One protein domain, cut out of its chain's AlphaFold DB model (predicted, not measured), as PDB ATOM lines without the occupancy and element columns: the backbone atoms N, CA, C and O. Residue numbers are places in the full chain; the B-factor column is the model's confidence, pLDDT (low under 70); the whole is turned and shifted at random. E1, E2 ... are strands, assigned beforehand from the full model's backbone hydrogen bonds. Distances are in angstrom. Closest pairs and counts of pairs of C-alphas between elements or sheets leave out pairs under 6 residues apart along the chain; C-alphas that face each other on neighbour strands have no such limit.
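What this domain is: This is residues 184 to 245 of the 309 residues of an uncharacterized protein of viral metagenome (UniProt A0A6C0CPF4). This domain has little regular structure: a rod of loops with one small, two-stranded hairpin, E1 and E2, between a loop of residues 212 to 225 at one end and the tail to Asp 245 at the other. Residues 228 to 229, too short to be a named strand, run beside residues 208 to 209 of E2 in a short antiparallel pairing. The 62 printed residues include no named helix and two strands, order E1 - E2, antiparallel, class all strand with 7 residues in named elements. It is only just loose, close to compact, with a radius of gyration of the C-alphas of 12.9 A, and spans 43 by 21 by 13 A.

How they stand to each other: E1, residues 188 to 191, and E2, residues 207 to 209, form a hairpin, antiparallel at 135 degrees. C-alphas 189 and 208 face each other at 4.5 A. N 190 and O 207 are within hydrogen-bond range at 2.9 A, as are N 209 and O 188 at 2.9 A. Residues 208 to 209 of E2 pair antiparallel with residues 228 to 229.

Where its parts are: E1 begins at C-alpha 188 (130.959, 136.381, 149.122) and is 9.5 A long. E2 ends at C-alpha 209 (130.891, 135.833, 154.608) and is 7.0 A long.

The domain as a whole: The C-alphas of Ser 220 and Asp 245, the two farthest apart, are 44.9 A apart. The link from E1 to E2 is long, and the printed part has no cut. Residue 187 and residues 212 to 225 have pLDDT under 70.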
ATOM      1  N   ASN A 184     122.303 137.081 155.072       79.38
ATOM      2  CA  ASN A 184     122.936 135.889 154.525       79.38
ATOM      3  C   ASN A 184     122.617 135.675 153.039       79.38
ATOM      4  O   ASN A 184     122.931 134.620 152.497       79.38
ATOM      5  N   GLN A 185     121.994 136.657 152.381       76.00
ATOM      6  CA  GLN A 185     121.599 136.578 150.973       76.00
ATOM      7  C   GLN A 185     122.792 136.710 150.010       76.00
ATOM      8  O   GLN A 185     122.674 136.360 148.841       76.00
ATOM      9  N   PHE A 186     123.931 137.226 150.483       70.12
ATOM     10  CA  PHE A 186     125.115 137.453 149.658       70.12
ATOM     11  C   PHE A 186     126.164 136.363 149.872       70.12
ATOM     12  O   PHE A 186     126.566 136.069 150.996       70.12
ATOM     13  N   ASN A 187     126.657 135.812 148.765       69.88
ATOM     14  CA  ASN A 187     127.555 134.664 148.740       69.88
ATOM     15  C   ASN A 187     128.995 135.098 148.437       69.88
ATOM     16  O   ASN A 187     129.608 134.631 147.479       69.88
ATOM     17  N   ASN A 188     129.554 135.993 149.254       77.69
ATOM     18  CA  ASN A 188     130.959 136.381 149.122       77.69
ATOM     19  C   ASN A 188     131.849 135.255 149.649       77.69
ATOM     20  O   ASN A 188     131.923 135.045 150.864       77.69
ATOM     21  N   ILE A 189     132.487 134.509 148.745       80.69
ATOM     22  CA  ILE A 189     133.354 133.390 149.118       80.69
ATOM     23  C   ILE A 189     134.583 133.892 149.879       80.69
ATOM     24  O   ILE A 189     135.160 134.931 149.564       80.69
ATOM     25  N   ARG A 190     134.962 133.156 150.919       80.38
ATOM     26  CA  ARG A 190     136.155 133.433 151.727       80.38
ATOM     27  C   ARG A 190     137.100 132.246 151.785       80.38
ATOM     28  O   ARG A 190     138.301 132.441 151.908       80.38
ATOM     29  N   ILE A 191     136.549 131.037 151.731       80.88
ATOM     30  CA  ILE A 191     137.296 129.781 151.705       80.88
ATOM     31  C   ILE A 191     136.615 128.873 150.684       80.88
ATOM     32  O   ILE A 191     135.384 128.777 150.688       80.88
ATOM     33  N   GLY A 192     137.415 128.222 149.841       81.88
ATOM     34  CA  GLY A 192     136.956 127.304 148.803       81.88
ATOM     35  C   GLY A 192     137.201 127.822 147.388       81.88
ATOM     36  O   GLY A 192     137.910 128.809 147.185       81.88
ATOM     37  N   ASP A 193     136.618 127.133 146.412       80.88
ATOM     38  CA  ASP A 193     136.809 127.424 144.992       80.88
ATOM     39  C   ASP A 193     135.899 128.576 144.540       80.88
ATOM     40  O   ASP A 193     134.668 128.467 144.568       80.88
ATOM     41  N   SER A 194     136.519 129.688 144.136       79.94
ATOM     42  CA  SER A 194     135.843 130.900 143.663       79.94
ATOM     43  C   SER A 194     135.340 130.803 142.223       79.94
ATOM     44  O   SER A 194     134.535 131.637 141.812       79.94
ATOM     45  N   SER A 195     135.782 129.799 141.460       81.88
ATOM     46  CA  SER A 195     135.371 129.600 140.067       81.88
ATOM     47  C   SER A 195     133.980 128.971 139.933       81.88
ATOM     48  O   SER A 195     133.356 129.043 138.873       81.88
ATOM     49  N   VAL A 196     133.460 128.381 141.014       77.50
ATOM     50  CA  VAL A 196     132.192 127.649 141.007       77.50
ATOM     51  C   VAL A 196     131.050 128.524 141.519       77.50
ATOM     52  O   VAL A 196     131.128 129.148 142.577       77.50
ATOM     53  N   THR A 197     129.933 128.527 140.788       76.50
ATOM     54  CA  THR A 197     128.716 129.244 141.186       76.50
ATOM     55  C   THR A 197     128.174 128.733 142.525       76.50
ATOM     56  O   THR A 197     127.951 127.533 142.709       76.50
ATOM     57  N   ALA A 198     127.917 129.658 143.452       74.69
ATOM     58  CA  ALA A 198     127.430 129.338 144.786       74.69
ATOM     59  C   ALA A 198     126.104 128.559 144.758       74.69
ATOM     60  O   ALA A 198     125.151 128.939 144.077       74.69
ATOM     61  N   GLY A 199     126.031 127.481 145.541       72.50
ATOM     62  CA  GLY A 199     124.845 126.627 145.644       72.50
ATOM     63  C   GLY A 199     124.889 125.391 144.752       72.50
ATOM     64  O   GLY A 199     123.994 124.557 144.859       72.50
ATOM     65  N   HIS A 200     125.924 125.226 143.923       75.81
ATOM     66  CA  HIS A 200     126.184 123.971 143.217       75.81
ATOM     67  C   HIS A 200     126.738 122.902 144.173       75.81
ATOM     68  O   HIS A 200     127.383 123.221 145.173       75.81
ATOM     69  N   SER A 201     126.556 121.624 143.829       74.81
ATOM     70  CA  SER A 201     127.135 120.460 144.530       74.81
ATOM     71  C   SER A 201     128.625 120.593 144.869       74.81
ATOM     72  O   SER A 201     129.050 120.122 145.914       74.81
ATOM     73  N   ASN A 202     129.410 121.261 144.024       76.75
ATOM     74  CA  ASN A 202     130.859 121.375 144.205       76.75
ATOM     75  C   ASN A 202     131.239 122.504 145.184       76.75
ATOM     76  O   ASN A 202     132.405 122.680 145.496       76.75
ATOM     77  N   THR A 203     130.253 123.262 145.678       75.38
ATOM     78  CA  THR A 203     130.442 124.370 146.632       75.38
ATOM     79  C   THR A 203     130.062 123.998 148.065       75.38
ATOM     80  O   THR A 203     129.918 124.881 148.907       75.38
ATOM     81  N   LEU A 204     129.870 122.705 148.362       73.06
ATOM     82  CA  LEU A 204     129.450 122.233 149.690       73.06
ATOM     83  C   LEU A 204     130.443 122.591 150.803       73.06
ATOM     84  O   LEU A 204     130.007 122.813 151.939       73.06
ATOM     85  N   ASP A 205     131.725 122.689 150.450       80.31
ATOM     86  CA  ASP A 205     132.821 123.061 151.349       80.31
ATOM     87  C   ASP A 205     133.135 124.566 151.308       80.31
ATOM     88  O   ASP A 205     133.906 125.068 152.130       80.31
ATOM     89  N   ASN A 206     132.507 125.314 150.392       83.50
ATOM     90  CA  ASN A 206     132.708 126.754 150.296       83.50
ATOM     91  C   ASN A 206     132.081 127.455 151.506       83.50
ATOM     92  O   ASN A 206     130.924 127.229 151.878       83.50
ATOM     93  N   LYS A 207     132.852 128.370 152.093       84.00
ATOM     94  CA  LYS A 207     132.463 129.164 153.258       84.00
ATOM     95  C   LYS A 207     132.307 130.618 152.837       84.00
ATOM     96  O   LYS A 207     133.233 131.218 152.280       84.00
ATOM     97  N   TYR A 208     131.135 131.179 153.111       82.38
ATOM     98  CA  TYR A 208     130.773 132.531 152.690       82.38
ATOM     99  C   TYR A 208     130.742 133.493 153.877       82.38
ATOM    100  O   TYR A 208     130.458 133.091 155.009       82.38
ATOM    101  N   ALA A 209     131.016 134.770 153.615       79.06
ATOM    102  CA  ALA A 209     130.891 135.833 154.608       79.06
ATOM    103  C   ALA A 209     129.508 136.490 154.592       79.06
ATOM    104  O   ALA A 209     128.992 136.832 153.529       79.06
ATOM    105  N   SER A 210     128.961 136.745 155.788       76.56
ATOM    106  CA  SER A 210     127.791 137.613 155.963       76.56
ATOM    107  C   SER A 210     128.100 139.060 155.584       76.56
ATOM    108  O   SER A 210     129.228 139.523 155.758       76.56
ATOM    109  N   ASN A 211     127.083 139.798 155.138       73.19
ATOM    110  CA  ASN A 211     127.201 141.221 154.792       73.19
ATOM    111  C   ASN A 211     127.267 142.169 156.009       73.19
ATOM    112  O   ASN A 211     127.541 143.355 155.845       73.19
ATOM    113  N   THR A 212     127.003 141.674 157.218       68.06
ATOM    114  CA  THR A 212     126.963 142.480 158.443       68.06
ATOM    115  C   THR A 212     128.184 142.298 159.332       68.06
ATOM    116  O   THR A 212     129.057 141.468 159.075       68.06
ATOM    117  N   ILE A 213     128.236 143.136 160.377       63.69
ATOM    118  CA  ILE A 213     129.378 143.334 161.270       63.69
ATOM    119  C   ILE A 213     129.993 141.993 161.678       63.69
ATOM    120  O   ILE A 213     129.334 141.094 162.210       63.69
ATOM    121  N   GLN A 214     131.288 141.906 161.397       60.66
ATOM    122  CA  GLN A 214     132.177 140.810 161.723       60.66
ATOM    123  C   GLN A 214     132.335 140.705 163.241       60.66
ATOM    124  O   GLN A 214     133.021 141.512 163.871       60.66
ATOM    125  N   HIS A 215     131.668 139.722 163.848       58.81
ATOM    126  CA  HIS A 215     131.885 139.415 165.253       58.81
ATOM    127  C   HIS A 215     133.008 138.400 165.389       58.81
ATOM    128  O   HIS A 215     132.906 137.291 164.873       58.81
ATOM    129  N   CYS A 216     134.087 138.817 166.037       56.22
ATOM    130  CA  CYS A 216     135.311 138.044 166.157       56.22
ATOM    131  C   CYS A 216     135.393 137.582 167.602       56.22
ATOM    132  O   CYS A 216     135.584 138.411 168.490       56.22
ATOM    133  N   ASP A 217     135.266 136.285 167.836       53.59
ATOM    134  CA  ASP A 217     135.627 135.703 169.123       53.59
ATOM    135  C   ASP A 217     137.156 135.562 169.143       53.59
ATOM    136  O   ASP A 217     137.680 134.494 168.852       53.59
ATOM    137  N   GLY A 218     137.881 136.670 169.346       53.22
ATOM    138  CA  GLY A 218     139.323 136.688 169.651       53.22
ATOM    139  C   GLY A 218     140.297 136.043 168.648       53.22
ATOM    140  O   GLY A 218     141.496 136.055 168.907       53.22
ATOM    141  N   ASN A 219     139.836 135.494 167.520       53.41
ATOM    142  CA  ASN A 219     140.702 134.835 166.545       53.41
ATOM    143  C   ASN A 219     141.569 135.867 165.809       53.41
ATOM    144  O   ASN A 219     141.060 136.800 165.187       53.41
ATOM    145  N   SER A 220     142.885 135.675 165.890       56.25
ATOM    146  CA  SER A 220     143.938 136.534 165.331       56.25
ATOM    147  C   SER A 220     144.085 136.431 163.810       56.25
ATOM    148  O   SER A 220     144.834 137.196 163.205       56.25
ATOM    149  N   ASP A 221     143.369 135.505 163.177       59.03
ATOM    150  CA  ASP A 221     143.556 135.182 161.772       59.03
ATOM    151  C   ASP A 221     142.651 136.042 160.871       59.03
ATOM    152  O   ASP A 221     141.420 135.912 160.866       59.03
ATOM    153  N   SER A 222     143.259 136.943 160.089       58.22
ATOM    154  CA  SER A 222     142.548 137.949 159.275       58.22
ATOM    155  C   SER A 222     141.598 137.330 158.240       58.22
ATOM    156  O   SER A 222     140.605 137.952 157.857       58.22
ATOM    157  N   MET A 223     141.849 136.080 157.836       56.12
ATOM    158  CA  MET A 223     141.018 135.339 156.885       56.12
ATOM    159  C   MET A 223     139.746 134.743 157.517       56.12
ATOM    160  O   MET A 223     138.830 134.376 156.789       56.12
ATOM    161  N   THR A 224     139.644 134.648 158.850       55.75
ATOM    162  CA  THR A 224     138.510 134.004 159.558       55.75
ATOM    163  C   THR A 224     137.669 134.974 160.383       55.75
ATOM    164  O   THR A 224     136.782 134.565 161.133       55.75
ATOM    165  N   LYS A 225     137.885 136.277 160.190       65.62
ATOM    166  CA  LYS A 225     137.234 137.367 160.918       65.62
ATOM    167  C   LYS A 225     135.747 137.548 160.566       65.62
ATOM    168  O   LYS A 225     135.268 138.662 160.513       65.62
ATOM    169  N   TYR A 226     134.978 136.513 160.242       70.38
ATOM    170  CA  TYR A 226     133.566 136.645 159.857       70.38
ATOM    171  C   TYR A 226     132.719 135.494 160.393       70.38
ATOM    172  O   TYR A 226     133.220 134.398 160.630       70.38
ATOM    173  N   VAL A 227     131.411 135.734 160.543       72.00
ATOM    174  CA  VAL A 227     130.454 134.666 160.855       72.00
ATOM    175  C   VAL A 227     130.250 133.837 159.593       72.00
ATOM    176  O   VAL A 227     129.772 134.381 158.592       72.00
ATOM    177  N   PRO A 228     130.610 132.547 159.602       76.12
ATOM    178  CA  PRO A 228     130.546 131.774 158.388       76.12
ATOM    179  C   PRO A 228     129.149 131.316 158.045       76.12
ATOM    180  O   PRO A 228     128.422 130.783 158.881       76.12
ATOM    181  N   ILE A 229     128.819 131.482 156.772       79.31
ATOM    182  CA  ILE A 229     127.566 131.031 156.195       79.31
ATOM    183  C   ILE A 229     127.855 129.814 155.331       79.31
ATOM    184  O   ILE A 229     128.707 129.848 154.440       79.31
ATOM    185  N   TYR A 230     127.094 128.754 155.582       79.88
ATOM    186  CA  TYR A 230     127.043 127.577 154.731       79.88
ATOM    187  C   TYR A 230     125.835 127.704 153.813       79.88
ATOM    188  O   TYR A 230     124.690 127.621 154.262       79.88
ATOM    189  N   TYR A 231     126.085 127.931 152.528       80.44
ATOM    190  CA  TYR A 231     125.020 128.075 151.548       80.44
ATOM    191  C   TYR A 231     124.672 126.724 150.926       80.44
ATOM    192  O   TYR A 231     125.339 126.259 150.004       80.44
ATOM    193  N   LYS A 232     123.629 126.082 151.460       80.94
ATOM    194  CA  LYS A 232     123.171 124.749 151.044       80.94
ATOM    195  C   LYS A 232     121.685 124.792 150.664       80.94
ATOM    196  O   LYS A 232     120.854 124.337 151.450       80.94
ATOM    197  N   PRO A 233     121.324 125.388 149.511       82.44
ATOM    198  CA  PRO A 233     119.936 125.416 149.063       82.44
ATOM    199  C   PRO A 233     119.431 123.990 148.833       82.44
ATOM    200  O   PRO A 233     120.135 123.168 148.242       82.44
ATOM    201  N   SER A 234     118.197 123.694 149.248       85.50
ATOM    202  CA  SER A 234     117.589 122.386 148.962       85.50
ATOM    203  C   SER A 234     117.431 122.124 147.461       85.50
ATOM    204  O   SER A 234     117.427 120.970 147.035       85.50
ATOM    205  N   ASN A 235     117.343 123.185 146.651       85.00
ATOM    206  CA  ASN A 235     117.326 123.118 145.198       85.00
ATOM    207  C   ASN A 235     118.529 123.866 144.597       85.00
ATOM    208  O   ASN A 235     118.454 125.045 144.232       85.00
ATOM    209  N   SER A 236     119.651 123.154 144.477       83.50
ATOM    210  CA  SER A 236     120.931 123.671 143.970       83.50
ATOM    211  C   SER A 236     120.865 124.222 142.546       83.50
ATOM    212  O   SER A 236     121.518 125.217 142.242       83.50
ATOM    213  N   LYS A 237     120.028 123.643 141.675       83.25
ATOM    214  CA  LYS A 237     119.914 124.053 140.261       83.25
ATOM    215  C   LYS A 237     119.401 125.478 140.062       83.25
ATOM    216  O   LYS A 237     119.645 126.057 139.003       83.25
ATOM    217  N   PHE A 238     118.674 125.997 141.046       84.62
ATOM    218  CA  PHE A 238     118.101 127.343 141.040       84.62
ATOM    219  C   PHE A 238     118.674 128.223 142.152       84.62
ATOM    220  O   PHE A 238     118.216 129.348 142.304       84.62
ATOM    221  N   ALA A 239     119.631 127.708 142.938       80.62
ATOM    222  CA  ALA A 239     120.139 128.375 144.132       80.62
ATOM    223  C   ALA A 239     118.987 128.915 145.009       80.62
ATOM    224  O   ALA A 239     118.984 130.072 145.411       80.62
ATOM    225  N   HIS A 240     117.963 128.087 145.244       82.44
ATOM    226  CA  HIS A 240     116.745 128.496 145.945       82.44
ATOM    227  C   HIS A 240     116.381 127.493 147.041       82.44
ATOM    228  O   HIS A 240     116.573 126.283 146.890       82.44
ATOM    229  N   GLN A 241     115.834 127.992 148.151       83.56
ATOM    230  CA  GLN A 241     115.303 127.145 149.214       83.56
ATOM    231  C   GLN A 241     113.846 126.786 148.911       83.56
ATOM    232  O   GLN A 241     112.972 127.650 148.916       83.56
ATOM    233  N   GLY A 242     113.578 125.505 148.658       86.81
ATOM    234  CA  GLY A 242     112.241 125.001 148.342       86.81
ATOM    235  C   GLY A 242     111.916 124.972 146.846       86.81
ATOM    236  O   GLY A 242     112.802 124.946 145.988       86.81
ATOM    237  N   SER A 243     110.619 124.910 146.550       88.75
ATOM    238  CA  SER A 243     110.074 124.835 145.192       88.75
ATOM    239  C   SER A 243     110.332 126.118 144.396       88.75
ATOM    240  O   SER A 243     110.480 127.193 144.969       88.75
ATOM    241  N   VAL A 244     110.353 125.998 143.068       91.94
ATOM    242  CA  VAL A 244     110.448 127.126 142.129       91.94
ATOM    243  C   VAL A 244     109.189 127.212 141.275       91.94
ATOM    244  O   VAL A 244     108.509 126.200 141.080       91.94
ATOM    245  N   ASP A 245     108.907 128.398 140.739       94.44
ATOM    246  CA  ASP A 245     107.764 128.613 139.854       94.44
ATOM    247  C   ASP A 245     107.809 127.709 138.616       94.44
ATOM    248  O   ASP A 245     108.869 127.376 138.070       94.44
TER     249      ASP A 245